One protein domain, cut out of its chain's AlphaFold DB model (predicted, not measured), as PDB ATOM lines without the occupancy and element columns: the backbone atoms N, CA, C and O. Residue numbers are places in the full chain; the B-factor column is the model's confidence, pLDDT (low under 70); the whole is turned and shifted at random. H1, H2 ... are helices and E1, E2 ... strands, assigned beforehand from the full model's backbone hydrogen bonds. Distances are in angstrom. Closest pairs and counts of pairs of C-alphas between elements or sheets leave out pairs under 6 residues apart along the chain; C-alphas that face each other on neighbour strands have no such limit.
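AT A GLANCE: This is residues 251 to 351 of the 474 residues of the protein "RHS repeat-associated protein" of Dysgonomonas hofstadii (UniProt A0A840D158). Two small sheets meet where residues of E1 and E3 come near E5: one is a strongly twisted sheet of four strands with a short helix, H1, at its E3 edge, the other a three-stranded antiparallel meander. A long stretch without named elements leads from E6 of the meander back to E7, at the far edge of the first sheet. The printed part has 101 residues, with E1, E2, H1, E3, E4, E5, E6 and E7 in that order; under half of the residues are in named elements, and these are mostly strand. The first sheet is mixed, in the order E3, E1, E2, E7; the second has the order E4, E5, E6. The whole is compact, with a radius of gyration of the C-alphas of 13.6 A and spans of 41 by 35 by 20 A.

HOW THE PARTS SIT: E1, residues 254 to 260, and E2, residues 263 to 269, form an antiparallel hairpin, with N 258 and O 265 3.0 A apart. H1, residues 275 to 282, is on the first sheet at a height of 7.8 A; in its backbone every O i to N i+4 pair is within hydrogen-bond range. It lies only just over E3, residues 288 to 291, with 3 of its 8 C-alphas falling on that strand, and runs slantwise to it, only just, at 30.5 degrees on the local plane. The closest C-alphas of H1 and E3 are those of Gln 275 and His 290, 5.1 A apart. E3 is the antiparallel neighbour of E1, with N 289 and O 257 2.8 A apart. E2, H1 and E3 are a split strand-helix-strand unit, two strands running the same way with E1 between them, and its crossover is right-handed. E4, residues 296 to 300, E5, residues 306 to 313, and E6, residues 324 to 327, form the meander, each strand the antiparallel neighbour of the one before. N 297 and O 310 are 2.8 A apart, and N 313 and O 324 are 2.8 A apart. The closest C-alphas of E1 and E5 are those of Trp 255 and Phe 312, 7.0 A apart. E7, residues 344 to 346, is parallel to E2, with N 266 and O 345 2.8 A apart, while E5 and E7 are apart.

IN THESE COORDINATES: E1 starts at C-alpha 254 (-35.722, 28.579, -10.772) and is 19.6 A long; E2 is 18.1 A and H1 10.2 A. E5, the longest strand by residues, covers 20.0 A and ends at C-alpha 313 (-28.789, 31.335, -13.427). E7 ends at C-alpha 346 (-35.390, 42.148, -13.276).

THE WHOLE: The two C-alphas farthest apart are those of Ser 280 and Asp 303, at 41.5 A. The printed part has no cut. The link from E6 to E7 is long, and its residues 339 to 340 pair antiparallel with residues 345 to 346 of E7. Mean pLDDT of the printed part is 78.5, with residues 251 to 254, 271 to 273, 286 and 315 to 323 under 70.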
ATOM      1  N   THR A 251     -32.540  23.369  -3.588       41.88
ATOM      2  CA  THR A 251     -33.622  23.016  -4.532       41.88
ATOM      3  C   THR A 251     -33.118  23.139  -5.972       41.88
ATOM      4  O   THR A 251     -32.376  24.074  -6.265       41.88
ATOM      5  N   GLY A 252     -33.685  22.400  -6.922       45.66
ATOM      6  CA  GLY A 252     -33.780  22.892  -8.301       45.66
ATOM      7  C   GLY A 252     -34.696  24.120  -8.440       45.66
ATOM      8  O   GLY A 252     -35.621  24.050  -9.222       45.66
ATOM      9  N   MET A 253     -34.528  25.177  -7.636       59.38
ATOM     10  CA  MET A 253     -35.300  26.431  -7.681       59.38
ATOM     11  C   MET A 253     -34.957  27.187  -8.945       59.38
ATOM     12  O   MET A 253     -33.801  27.151  -9.363       59.38
ATOM     13  N   ASP A 254     -35.928  27.906  -9.502       69.25
ATOM     14  CA  ASP A 254     -35.722  28.579 -10.772       69.25
ATOM     15  C   ASP A 254     -36.274  30.002 -10.847       69.25
ATOM     16  O   ASP A 254     -37.108  30.471 -10.062       69.25
ATOM     17  N   TRP A 255     -35.790  30.703 -11.861       83.19
ATOM     18  CA  TRP A 255     -36.331  31.985 -12.254       83.19
ATOM     19  C   TRP A 255     -37.737  31.820 -12.821       83.19
ATOM     20  O   TRP A 255     -38.070  30.865 -13.522       83.19
ATOM     21  N   VAL A 256     -38.575  32.820 -12.586       87.62
ATOM     22  CA  VAL A 256     -39.888  32.922 -13.215       87.62
ATOM     23  C   VAL A 256     -40.054  34.287 -13.867       87.62
ATOM     24  O   VAL A 256     -39.385  35.268 -13.531       87.62
ATOM     25  N   SER A 257     -40.972  34.368 -14.828       92.19
ATOM     26  CA  SER A 257     -41.442  35.647 -15.352       92.19
ATOM     27  C   SER A 257     -42.946  35.765 -15.368       92.19
ATOM     28  O   SER A 257     -43.656  34.780 -15.529       92.19
ATOM     29  N   ARG A 258     -43.424  37.005 -15.288       92.50
ATOM     30  CA  ARG A 258     -44.827  37.363 -15.507       92.50
ATOM     31  C   ARG A 258     -44.941  38.649 -16.310       92.50
ATOM     32  O   ARG A 258     -43.964  39.379 -16.457       92.50
ATOM     33  N   ILE A 259     -46.132  38.944 -16.821       90.00
ATOM     34  CA  ILE A 259     -46.407  40.206 -17.518       90.00
ATOM     35  C   ILE A 259     -47.370  41.042 -16.684       90.00
ATOM     36  O   ILE A 259     -48.500  40.626 -16.435       90.00
ATOM     37  N   VAL A 260     -46.941  42.246 -16.309       87.00
ATOM     38  CA  VAL A 260     -47.763  43.228 -15.592       87.00
ATOM     39  C   VAL A 260     -47.737  44.534 -16.367       87.00
ATOM     40  O   VAL A 260     -46.674  45.074 -16.646       87.00
ATOM     41  N   ASP A 261     -48.910  45.029 -16.769       82.75
ATOM     42  CA  ASP A 261     -49.046  46.293 -17.508       82.75
ATOM     43  C   ASP A 261     -48.103  46.405 -18.730       82.75
ATOM     44  O   ASP A 261     -47.569  47.461 -19.050       82.75
ATOM     45  N   SER A 262     -47.952  45.298 -19.472       85.94
ATOM     46  CA  SER A 262     -47.063  45.149 -20.646       85.94
ATOM     47  C   SER A 262     -45.560  45.167 -20.344       85.94
ATOM     48  O   SER A 262     -44.752  45.179 -21.271       85.94
ATOM     49  N   VAL A 263     -45.174  45.127 -19.069       89.38
ATOM     50  CA  VAL A 263     -43.792  44.960 -18.618       89.38
ATOM     51  C   VAL A 263     -43.578  43.503 -18.229       89.38
ATOM     52  O   VAL A 263     -44.355  42.941 -17.455       89.38
ATOM     53  N   LYS A 264     -42.526  42.881 -18.766       92.56
ATOM     54  CA  LYS A 264     -42.129  41.530 -18.373       92.56
ATOM     55  C   LYS A 264     -41.248  41.585 -17.127       92.56
ATOM     56  O   LYS A 264     -40.141  42.114 -17.150       92.56
ATOM     57  N   GLU A 265     -41.761  41.064 -16.034       93.50
ATOM     58  CA  GLU A 265     -41.081  40.992 -14.749       93.50
ATOM     59  C   GLU A 265     -40.366  39.649 -14.622       93.50
ATOM     60  O   GLU A 265     -40.971  38.624 -14.919       93.50
ATOM     61  N   TYR A 266     -39.106  39.667 -14.193       92.38
ATOM     62  CA  TYR A 266     -38.249  38.504 -13.964       92.38
ATOM     63  C   TYR A 266     -37.832  38.488 -12.501       92.38
ATOM     64  O   TYR A 266     -37.228  39.455 -12.035       92.38
ATOM     65  N   TYR A 267     -38.159  37.426 -11.778       90.25
ATOM     66  CA  TYR A 267     -37.840  37.303 -10.361       90.25
ATOM     67  C   TYR A 267     -37.561  35.855  -9.997       90.25
ATOM     68  O   TYR A 267     -37.976  34.935 -10.701       90.25
ATOM     69  N   TYR A 268     -36.854  35.674  -8.891       83.50
ATOM     70  CA  TYR A 268     -36.547  34.360  -8.362       83.50
ATOM     71  C   TYR A 268     -37.675  33.894  -7.437       83.50
ATOM     72  O   TYR A 268     -38.080  34.638  -6.536       83.50
ATOM     73  N   ASP A 269     -38.193  32.689  -7.652       79.12
ATOM     74  CA  ASP A 269     -39.225  32.098  -6.802       79.12
ATOM     75  C   ASP A 269     -38.649  30.881  -6.077       79.12
ATOM     76  O   ASP A 269     -38.185  29.927  -6.695       79.12
ATOM     77  N   ARG A 270     -38.669  30.936  -4.742       70.50
ATOM     78  CA  ARG A 270     -38.050  29.911  -3.894       70.50
ATOM     79  C   ARG A 270     -38.854  28.612  -3.830       70.50
ATOM     80  O   ARG A 270     -38.345  27.617  -3.336       70.50
ATOM     81  N   ASP A 271     -40.087  28.606  -4.320       68.56
ATOM     82  CA  ASP A 271     -40.980  27.450  -4.229       68.56
ATOM     83  C   ASP A 271     -41.258  26.820  -5.607       68.56
ATOM     84  O   ASP A 271     -42.149  25.981  -5.734       68.56
ATOM     85  N   VAL A 272     -40.545  27.244  -6.658       66.06
ATOM     86  CA  VAL A 272     -40.781  26.818  -8.044       66.06
ATOM     87  C   VAL A 272     -39.544  26.137  -8.616       66.06
ATOM     88  O   VAL A 272     -38.487  26.759  -8.675       66.06
ATOM     89  N   LEU A 273     -39.702  24.893  -9.091       66.56
ATOM     90  CA  LEU A 273     -38.630  24.102  -9.715       66.56
ATOM     91  C   LEU A 273     -38.884  23.773 -11.192       66.56
ATOM     92  O   LEU A 273     -38.029  23.240 -11.899       66.56
ATOM     93  N   SER A 274     -40.117  23.988 -11.640       71.56
ATOM     94  CA  SER A 274     -40.587  23.575 -12.952       71.56
ATOM     95  C   SER A 274     -41.819  24.374 -13.366       71.56
ATOM     96  O   SER A 274     -42.460  25.060 -12.566       71.56
ATOM     97  N   GLN A 275     -42.210  24.251 -14.635       79.75
ATOM     98  CA  GLN A 275     -43.463  24.834 -15.112       79.75
ATOM     99  C   GLN A 275     -44.701  24.216 -14.432       79.75
ATOM    100  O   GLN A 275     -45.720  24.900 -14.317       79.75
ATOM    101  N   ASP A 276     -44.615  22.977 -13.942       77.81
ATOM    102  CA  ASP A 276     -45.707  22.324 -13.214       77.81
ATOM    103  C   ASP A 276     -45.872  22.920 -11.810       77.81
ATOM    104  O   ASP A 276     -46.999  23.165 -11.376       77.81
ATOM    105  N   ASP A 277     -44.772  23.272 -11.140       76.06
ATOM    106  CA  ASP A 277     -44.821  23.978  -9.852       76.06
ATOM    107  C   ASP A 277     -45.401  25.382 -10.013       76.06
ATOM    108  O   ASP A 277     -46.208  25.825  -9.194       76.06
ATOM    109  N   VAL A 278     -45.079  26.059 -11.123       79.56
ATOM    110  CA  VAL A 278     -45.727  27.328 -11.482       79.56
ATOM    111  C   VAL A 278     -47.235  27.141 -11.628       79.56
ATOM    112  O   VAL A 278     -48.000  27.949 -11.107       79.56
ATOM    113  N   ILE A 279     -47.683  26.089 -12.316       79.69
ATOM    114  CA  ILE A 279     -49.115  25.802 -12.481       79.69
ATOM    115  C   ILE A 279     -49.761  25.468 -11.133       79.69
ATOM    116  O   ILE A 279     -50.872  25.922 -10.868       79.69
ATOM    117  N   SER A 280     -49.072  24.735 -10.261       80.81
ATOM    118  CA  SER A 280     -49.546  24.400  -8.916       80.81
ATOM    119  C   SER A 280     -49.699  25.647  -8.031       80.81
ATOM    120  O   SER A 280     -50.749  25.851  -7.419       80.81
ATOM    121  N   LYS A 281     -48.686  26.524  -8.011       80.69
ATOM    122  CA  LYS A 281     -48.633  27.728  -7.161       80.69
ATOM    123  C   LYS A 281     -49.489  28.876  -7.698       80.69
ATOM    124  O   LYS A 281     -50.217  29.518  -6.942       80.69
ATOM    125  N   TYR A 282     -49.407  29.152  -8.999       80.75
ATOM    126  CA  TYR A 282     -50.031  30.320  -9.631       80.75
ATOM    127  C   TYR A 282     -51.285  29.992 -10.451       80.75
ATOM    128  O   TYR A 282     -52.035  30.902 -10.811       80.75
ATOM    129  N   GLY A 283     -51.547  28.715 -10.737       78.94
ATOM    130  CA  GLY A 283     -52.631  28.271 -11.613       78.94
ATOM    131  C   GLY A 283     -52.292  28.398 -13.102       78.94
ATOM    132  O   GLY A 283     -51.510  29.253 -13.517       78.94
ATOM    133  N   GLU A 284     -52.956  27.606 -13.951       71.69
ATOM    134  CA  GLU A 284     -52.751  27.613 -15.417       71.69
ATOM    135  C   GLU A 284     -52.986  28.987 -16.073       71.69
ATOM    136  O   GLU A 284     -52.422  29.301 -17.119       71.69
ATOM    137  N   LYS A 285     -53.825  29.830 -15.457       70.94
ATOM    138  CA  LYS A 285     -54.121  31.202 -15.910       70.94
ATOM    139  C   LYS A 285     -53.374  32.275 -15.114       70.94
ATOM    140  O   LYS A 285     -53.651  33.457 -15.299       70.94
ATOM    141  N   GLY A 286     -52.446  31.878 -14.244       64.88
ATOM    142  CA  GLY A 286     -51.697  32.771 -13.359       64.88
ATOM    143  C   GLY A 286     -50.759  33.734 -14.083       64.88
ATOM    144  O   GLY A 286     -50.303  34.705 -13.486       64.88
ATOM    145  N   GLY A 287     -50.477  33.497 -15.370       80.69
ATOM    146  CA  GLY A 287     -49.646  34.385 -16.191       80.69
ATOM    147  C   GLY A 287     -48.172  34.420 -15.774       80.69
ATOM    148  O   GLY A 287     -47.456  35.335 -16.181       80.69
ATOM    149  N   VAL A 288     -47.741  33.441 -14.972       87.94
ATOM    150  CA  VAL A 288     -46.353  33.213 -14.565       87.94
ATOM    151  C   VAL A 288     -45.781  32.065 -15.401       87.94
ATOM    152  O   VAL A 288     -46.490  31.124 -15.758       87.94
ATOM    153  N   THR A 289     -44.507  32.149 -15.763       89.88
ATOM    154  CA  THR A 289     -43.813  31.172 -16.608       89.88
ATOM    155  C   THR A 289     -42.436  30.891 -16.041       89.88
ATOM    156  O   THR A 289     -41.701  31.826 -15.727       89.88
ATOM    157  N   HIS A 290     -42.096  29.612 -15.954       87.25
ATOM    158  CA  HIS A 290     -40.790  29.127 -15.540       87.25
ATOM    159  C   HIS A 290     -39.704  29.516 -16.550       87.25
ATOM    160  O   HIS A 290     -39.929  29.494 -17.764       87.25
ATOM    161  N   ILE A 291     -38.521  29.869 -16.062       85.00
ATOM    162  CA  ILE A 291     -37.357  30.238 -16.861       85.00
ATOM    163  C   ILE A 291     -36.231  29.323 -16.440       85.00
ATOM    164  O   ILE A 291     -35.712  29.517 -15.364       85.00
ATOM    165  N   ALA A 292     -35.825  28.397 -17.306       79.44
ATOM    166  CA  ALA A 292     -34.716  27.505 -16.998       79.44
ATOM    167  C   ALA A 292     -33.398  28.271 -16.774       79.44
ATOM    168  O   ALA A 292     -33.101  29.216 -17.520       79.44
ATOM    169  N   SER A 293     -32.570  27.803 -15.840       80.25
ATOM    170  CA  SER A 293     -31.176  28.250 -15.688       80.25
ATOM    171  C   SER A 293     -30.426  28.278 -17.030       80.25
ATOM    172  O   SER A 293     -30.563  27.386 -17.868       80.25
ATOM    173  N   GLY A 294     -29.632  29.322 -17.256       79.31
ATOM    174  CA  GLY A 294     -28.932  29.594 -18.511       79.31
ATOM    175  C   GLY A 294     -29.789  30.272 -19.587       79.31
ATOM    176  O   GLY A 294     -29.276  30.595 -20.659       79.31
ATOM    177  N   THR A 295     -31.079  30.534 -19.340       85.12
ATOM    178  CA  THR A 295     -31.919  31.250 -20.311       85.12
ATOM    179  C   THR A 295     -31.480  32.707 -20.429       85.12
ATOM    180  O   THR A 295     -31.462  33.451 -19.447       85.12
ATOM    181  N   SER A 296     -31.195  33.148 -21.655       88.31
ATOM    182  CA  SER A 296     -30.872  34.544 -21.950       88.31
ATOM    183  C   SER A 296     -32.060  35.312 -22.523       88.31
ATOM    184  O   SER A 296     -32.763  34.866 -23.432       88.31
ATOM    185  N   PHE A 297     -32.219  36.546 -22.070       85.88
ATOM    186  CA  PHE A 297     -33.079  37.552 -22.672       85.88
ATOM    187  C   PHE A 297     -32.211  38.608 -23.359       85.88
ATOM    188  O   PHE A 297     -31.376  39.241 -22.720       85.88
ATOM    189  N   THR A 298     -32.414  38.811 -24.665       88.00
ATOM    190  CA  THR A 298     -31.614  39.743 -25.476       88.00
ATOM    191  C   THR A 298     -32.496  40.824 -26.089       88.00
ATOM    192  O   THR A 298     -33.534  40.536 -26.687       88.00
ATOM    193  N   LYS A 299     -32.069  42.080 -25.975       85.31
ATOM    194  CA  LYS A 299     -32.633  43.224 -26.689       85.31
ATOM    195  C   LYS A 299     -31.671  43.676 -27.762       85.31
ATOM    196  O   LYS A 299     -30.467  43.735 -27.537       85.31
ATOM    197  N   TYR A 300     -32.237  44.070 -28.892       83.69
ATOM    198  CA  TYR A 300     -31.497  44.569 -30.038       83.69
ATOM    199  C   TYR A 300     -31.812  46.046 -30.266       83.69
ATOM    200  O   TYR A 300     -32.922  46.520 -29.998       83.69
ATOM    201  N   ASN A 301     -30.826  46.783 -30.753       82.94
ATOM    202  CA  ASN A 301     -31.013  48.105 -31.326       82.94
ATOM    203  C   ASN A 301     -31.733  47.987 -32.680       82.94
ATOM    204  O   ASN A 301     -31.852  46.906 -33.257       82.94
ATOM    205  N   LYS A 302     -32.205  49.119 -33.217       82.75
ATOM    206  CA  LYS A 302     -32.878  49.152 -34.532       82.75
ATOM    207  C   LYS A 302     -31.979  48.694 -35.688       82.75
ATOM    208  O   LYS A 302     -32.496  48.328 -36.734       82.75
ATOM    209  N   ASP A 303     -30.664  48.734 -35.496       84.56
ATOM    210  CA  ASP A 303     -29.647  48.291 -36.453       84.56
ATOM    211  C   ASP A 303     -29.292  46.795 -36.328       84.56
ATOM    212  O   ASP A 303     -28.462  46.303 -37.086       84.56
ATOM    213  N   GLY A 304     -29.913  46.066 -35.392       80.62
ATOM    214  CA  GLY A 304     -29.660  44.644 -35.150       80.62
ATOM    215  C   GLY A 304     -28.499  44.343 -34.196       80.62
ATOM    216  O   GLY A 304     -28.291  43.178 -33.867       80.62
ATOM    217  N   SER A 305     -27.770  45.348 -33.699       83.00
ATOM    218  CA  SER A 305     -26.750  45.144 -32.659       83.00
ATOM    219  C   SER A 305     -27.386  44.823 -31.302       83.00
ATOM    220  O   SER A 305     -28.491  45.281 -31.002       83.00
ATOM    221  N   VAL A 306     -26.711  44.037 -30.457       80.81
ATOM    222  CA  VAL A 306     -27.195  43.739 -29.098       80.81
ATOM    223  C   VAL A 306     -27.163  45.018 -28.263       80.81
ATOM    224  O   VAL A 306     -26.116  45.623 -28.060       80.81
ATOM    225  N   LYS A 307     -28.332  45.428 -27.773       84.06
ATOM    226  CA  LYS A 307     -28.506  46.563 -26.864       84.06
ATOM    227  C   LYS A 307     -28.247  46.163 -25.413       84.06
ATOM    228  O   LYS A 307     -27.629  46.916 -24.671       84.06
ATOM    229  N   SER A 308     -28.763  45.008 -25.008       85.00
ATOM    230  CA  SER A 308     -28.567  44.436 -23.674       85.00
ATOM    231  C   SER A 308     -28.899  42.949 -23.706       85.00
ATOM    232  O   SER A 308     -29.866  42.560 -24.363       85.00
ATOM    233  N   GLN A 309     -28.154  42.136 -22.971       89.38
ATOM    234  CA  GLN A 309     -28.469  40.732 -22.740       89.38
ATOM    235  C   GLN A 309     -28.349  40.445 -21.249       89.38
ATOM    236  O   GLN A 309     -27.437  40.960 -20.605       89.38
ATOM    237  N   TYR A 310     -29.285  39.656 -20.732       89.75
ATOM    238  CA  TYR A 310     -29.277  39.170 -19.361       89.75
ATOM    239  C   TYR A 310     -29.482  37.666 -19.380       89.75
ATOM    240  O   TYR A 310     -30.425  37.200 -20.023       89.75
ATOM    241  N   THR A 311     -28.616  36.929 -18.697       86.38
ATOM    242  CA  THR A 311     -28.737  35.477 -18.549       86.38
ATOM    243  C   THR A 311     -29.020  35.151 -17.096       86.38
ATOM    244  O   THR A 311     -28.329  35.648 -16.207       86.38
ATOM    245  N   PHE A 312     -30.062  34.357 -16.879       85.94
ATOM    246  CA  PHE A 312     -30.544  33.971 -15.559       85.94
ATOM    247  C   PHE A 312     -29.934  32.635 -15.166       85.94
ATOM    248  O   PHE A 312     -29.968  31.697 -15.957       85.94
ATOM    249  N   PHE A 313     -29.386  32.547 -13.964       75.38
ATOM    250  CA  PHE A 313     -28.789  31.335 -13.427       75.38
ATOM    251  C   PHE A 313     -29.363  31.017 -12.056       75.38
ATOM    252  O   PHE A 313     -29.668  31.916 -11.269       75.38
ATOM    253  N   ASN A 314     -29.427  29.730 -11.753       70.38
ATOM    254  CA  ASN A 314     -29.708  29.244 -10.409       70.38
ATOM    255  C   ASN A 314     -28.355  29.049  -9.739       70.38
ATOM    256  O   ASN A 314     -27.720  28.010  -9.890       70.38
ATOM    257  N   ASP A 315     -27.854  30.111  -9.118       59.16
ATOM    258  CA  ASP A 315     -26.586  30.096  -8.401       59.16
ATOM    259  C   ASP A 315     -26.862  30.281  -6.907       59.16
ATOM    260  O   ASP A 315     -27.505  31.252  -6.512       59.16
ATOM    261  N   GLY A 316     -26.399  29.319  -6.111       51.22
ATOM    262  CA  GLY A 316     -26.349  29.352  -4.651       51.22
ATOM    263  C   GLY A 316     -24.920  29.593  -4.160       51.22
ATOM    264  O   GLY A 316     -24.421  28.846  -3.317       51.22
ATOM    265  N   SER A 317     -24.214  30.565  -4.736       39.31
ATOM    266  CA  SER A 317     -22.849  30.900  -4.335       39.31
ATOM    267  C   SER A 317     -22.811  31.740  -3.056       39.31
ATOM    268  O   SER A 317     -23.777  32.360  -2.629       39.31
ATOM    269  N   GLU A 318     -21.643  31.755  -2.418       36.91
ATOM    270  CA  GLU A 318     -21.380  32.317  -1.087       36.91
ATOM    271  C   GLU A 318     -21.734  33.801  -0.871       36.91
ATOM    272  O   GLU A 318     -21.792  34.240   0.285       36.91
ATOM    273  N   GLU A 319     -21.949  34.556  -1.947       42.41
ATOM    274  CA  GLU A 319     -22.357  35.967  -1.925       42.41
ATOM    275  C   GLU A 319     -23.843  36.157  -2.274       42.41
ATOM    276  O   GLU A 319     -24.445  37.113  -1.794       42.41
ATOM    277  N   ASN A 320     -24.453  35.211  -3.001       45.88
ATOM    278  CA  ASN A 320     -25.819  35.287  -3.515       45.88
ATOM    279  C   ASN A 320     -26.666  34.150  -2.943       45.88
ATOM    280  O   ASN A 320     -26.615  33.006  -3.393       45.88
ATOM    281  N   SER A 321     -27.484  34.471  -1.946       50.78
ATOM    282  CA  SER A 321     -28.357  33.484  -1.305       50.78
ATOM    283  C   SER A 321     -29.473  32.959  -2.232       50.78
ATOM    284  O   SER A 321     -30.065  31.928  -1.916       50.78
ATOM    285  N   TYR A 322     -29.773  33.645  -3.347       64.06
ATOM    286  CA  TYR A 322     -30.798  33.292  -4.344       64.06
ATOM    287  C   TYR A 322     -30.295  33.683  -5.752       64.06
ATOM    288  O   TYR A 322     -29.395  34.511  -5.841       64.06
ATOM    289  N   GLY A 323     -30.846  33.097  -6.830       66.81
ATOM    290  CA  GLY A 323     -30.259  33.019  -8.189       66.81
ATOM    291  C   GLY A 323     -29.495  34.232  -8.765       66.81
ATOM    292  O   GLY A 323     -29.641  35.369  -8.351       66.81
ATOM    293  N   ALA A 324     -28.678  34.024  -9.796       77.38
ATOM    294  CA  ALA A 324     -27.805  35.050 -10.372       77.38
ATOM    295  C   ALA A 324     -28.303  35.596 -11.719       77.38
ATOM    296  O   ALA A 324     -28.970  34.913 -12.496       77.38
ATOM    297  N   VAL A 325     -27.911  36.835 -12.026       83.06
ATOM    298  CA  VAL A 325     -28.093  37.453 -13.347       83.06
ATOM    299  C   VAL A 325     -26.742  37.937 -13.837       83.06
ATOM    300  O   VAL A 325     -26.073  38.693 -13.135       83.06
ATOM    301  N   VAL A 326     -26.356  37.556 -15.051       83.75
ATOM    302  CA  VAL A 326     -25.155  38.097 -15.704       83.75
ATOM    303  C   VAL A 326     -25.521  38.952 -16.909       83.75
ATOM    304  O   VAL A 326     -26.532  38.705 -17.572       83.75
ATOM    305  N   ASP A 327     -24.701  39.960 -17.194       83.75
ATOM    306  CA  ASP A 327     -24.831  40.797 -18.386       83.75
ATOM    307  C   ASP A 327     -24.264  40.122 -19.656       83.75
ATOM    308  O   ASP A 327     -23.727  39.015 -19.630       83.75
ATOM    309  N   ALA A 328     -24.357  40.820 -20.793       81.75
ATOM    310  CA  ALA A 328     -23.856  40.361 -22.094       81.75
ATOM    311  C   ALA A 328     -22.343  40.066 -22.132       81.75
ATOM    312  O   ALA A 328     -21.877  39.375 -23.035       81.75
ATOM    313  N   ASN A 329     -21.573  40.621 -21.194       76.44
ATOM    314  CA  ASN A 329     -20.129  40.426 -21.083       76.44
ATOM    315  C   ASN A 329     -19.775  39.344 -20.048       76.44
ATOM    316  O   ASN A 329     -18.593  39.099 -19.815       76.44
ATOM    317  N   GLY A 330     -20.777  38.713 -19.425       71.81
ATOM    318  CA  GLY A 330     -20.596  37.730 -18.363       71.81
ATOM    319  C   GLY A 330     -20.322  38.337 -16.986       71.81
ATOM    320  O   GLY A 330     -19.923  37.607 -16.084       71.81
ATOM    321  N   ASN A 331     -20.523  39.646 -16.792       78.38
ATOM    322  CA  ASN A 331     -20.380  40.250 -15.468       78.38
ATOM    323  C   ASN A 331     -21.608  39.936 -14.616       78.38
ATOM    324  O   ASN A 331     -22.740  40.139 -15.060       78.38
ATOM    325  N   LEU A 332     -21.376  39.512 -13.376       77.88
ATOM    326  CA  LEU A 332     -22.428  39.328 -12.384       77.88
ATOM    327  C   LEU A 332     -23.065  40.678 -12.026       77.88
ATOM    328  O   LEU A 332     -22.375  41.653 -11.718       77.88
ATOM    329  N   MET A 333     -24.391  40.733 -12.080       79.31
ATOM    330  CA  MET A 333     -25.167  41.888 -11.649       79.31
ATOM    331  C   MET A 333     -25.283  41.894 -10.122       79.31
ATOM    332  O   MET A 333     -25.347  40.838  -9.502       79.31
ATOM    333  N   ALA A 334     -25.341  43.087  -9.522       74.56
ATOM    334  CA  ALA A 334     -25.582  43.217  -8.087       74.56
ATOM    335  C   ALA A 334     -26.928  42.580  -7.712       74.56
ATOM    336  O   ALA A 334     -27.968  42.946  -8.265       74.56
ATOM    337  N   ASP A 335     -26.873  41.654  -6.769       72.88
ATOM    338  CA  ASP A 335     -27.972  40.831  -6.275       72.88
ATOM    339  C   ASP A 335     -29.063  41.646  -5.579       72.88
ATOM    340  O   ASP A 335     -30.228  41.292  -5.654       72.88
ATOM    341  N   ASP A 336     -28.738  42.769  -4.944       72.88
ATOM    342  CA  ASP A 336     -29.707  43.620  -4.250       72.88
ATOM    343  C   ASP A 336     -30.408  44.663  -5.140       72.88
ATOM    344  O   ASP A 336     -31.297  45.386  -4.675       72.88
ATOM    345  N   LYS A 337     -30.038  44.771  -6.425       83.06
ATOM    346  CA  LYS A 337     -30.527  45.840  -7.311       83.06
ATOM    347  C   LYS A 337     -31.589  45.372  -8.290       83.06
ATOM    348  O   LYS A 337     -31.418  44.416  -9.035       83.06
ATOM    349  N   ILE A 338     -32.647  46.175  -8.395       91.38
ATOM    350  CA  ILE A 338     -33.649  46.033  -9.453       91.38
ATOM    351  C   ILE A 338     -33.137  46.695 -10.733       91.38
ATOM    352  O   ILE A 338     -32.766  47.872 -10.743       91.38
ATOM    353  N   ILE A 339     -33.171  45.951 -11.835       90.94
ATOM    354  CA  ILE A 339     -32.787  46.428 -13.162       90.94
ATOM    355  C   ILE A 339     -34.050  46.799 -13.934       90.94
ATOM    356  O   ILE A 339     -34.927  45.967 -14.176       90.94
ATOM    357  N   TYR A 340     -34.125  48.055 -14.371       90.69
ATOM    358  CA  TYR A 340     -35.260  48.580 -15.120       90.69
ATOM    359  C   TYR A 340     -34.918  48.740 -16.605       90.69
ATOM    360  O   TYR A 340     -34.056  49.533 -16.978       90.69
ATOM    361  N   GLY A 341     -35.651  48.034 -17.464       88.44
ATOM    362  CA  GLY A 341     -35.763  48.316 -18.893       88.44
ATOM    363  C   GLY A 341     -37.092  48.981 -19.249       88.44
ATOM    364  O   GLY A 341     -37.980  49.102 -18.407       88.44
ATOM    365  N   ASN A 342     -37.266  49.396 -20.505       86.38
ATOM    366  CA  ASN A 342     -38.525  50.013 -20.955       86.38
ATOM    367  C   ASN A 342     -39.717  49.045 -20.890       86.38
ATOM    368  O   ASN A 342     -40.832  49.471 -20.619       86.38
ATOM    369  N   ASP A 343     -39.474  47.761 -21.144       87.62
ATOM    370  CA  ASP A 343     -40.486  46.707 -21.243       87.62
ATOM    371  C   ASP A 343     -40.159  45.478 -20.384       87.62
ATOM    372  O   ASP A 343     -40.809  44.440 -20.499       87.62
ATOM    373  N   PHE A 344     -39.163  45.591 -19.504       91.62
ATOM    374  CA  PHE A 344     -38.817  44.540 -18.559       91.62
ATOM    375  C   PHE A 344     -38.338  45.097 -17.220       91.62
ATOM    376  O   PHE A 344     -37.761  46.183 -17.172       91.62
ATOM    377  N   THR A 345     -38.529  44.326 -16.156       93.56
ATOM    378  CA  THR A 345     -37.949  44.559 -14.827       93.56
ATOM    379  C   THR A 345     -37.302  43.259 -14.365       93.56
ATOM    380  O   THR A 345     -37.955  42.222 -14.431       93.56
ATOM    381  N   ILE A 346     -36.055  43.299 -13.904       92.62
ATOM    382  CA  ILE A 346     -35.390  42.148 -13.276       92.62
ATOM    383  C   ILE A 346     -35.195  42.479 -11.803       92.62
ATOM    384  O   ILE A 346     -34.610  43.513 -11.481       92.62
ATOM    385  N   PHE A 347     -35.742  41.642 -10.931       91.62
ATOM    386  CA  PHE A 347     -35.671  41.817  -9.488       91.62
ATOM    387  C   PHE A 347     -34.379  41.238  -8.922       91.62
ATOM    388  O   PHE A 347     -33.803  40.310  -9.488       91.62
ATOM    389  N   GLY A 348     -33.945  41.825  -7.809       86.56
ATOM    390  CA  GLY A 348     -32.807  41.335  -7.051       86.56
ATOM    391  C   GLY A 348     -33.094  39.994  -6.380       86.56
ATOM    392  O   GLY A 348     -34.245  39.586  -6.207       86.56
ATOM    393  N   THR A 349     -32.026  39.323  -5.994       78.69
ATOM    394  CA  THR A 349     -31.979  37.950  -5.507       78.69
ATOM    395  C   THR A 349     -31.225  37.831  -4.189       78.69
ATOM    396  O   THR A 349     -30.708  36.778  -3.843       78.69
ATOM    397  N   SER A 350     -31.198  38.900  -3.399       78.38
ATOM    398  CA  SER A 350     -30.693  38.879  -2.023       78.38
ATOM    399  C   SER A 350     -31.835  38.877  -1.004       78.38
ATOM    400  O   SER A 350     -32.960  39.273  -1.312       78.38
ATOM    401  N   ASP A 351     -31.571  38.503   0.251       76.88
ATOM    402  CA  ASP A 351     -32.587  38.604   1.319       76.88
ATOM    403  C   ASP A 351     -33.064  40.040   1.568       76.88
ATOM    404  O   ASP A 351     -34.181  40.267   2.045       76.88
TER     405      ASP A 351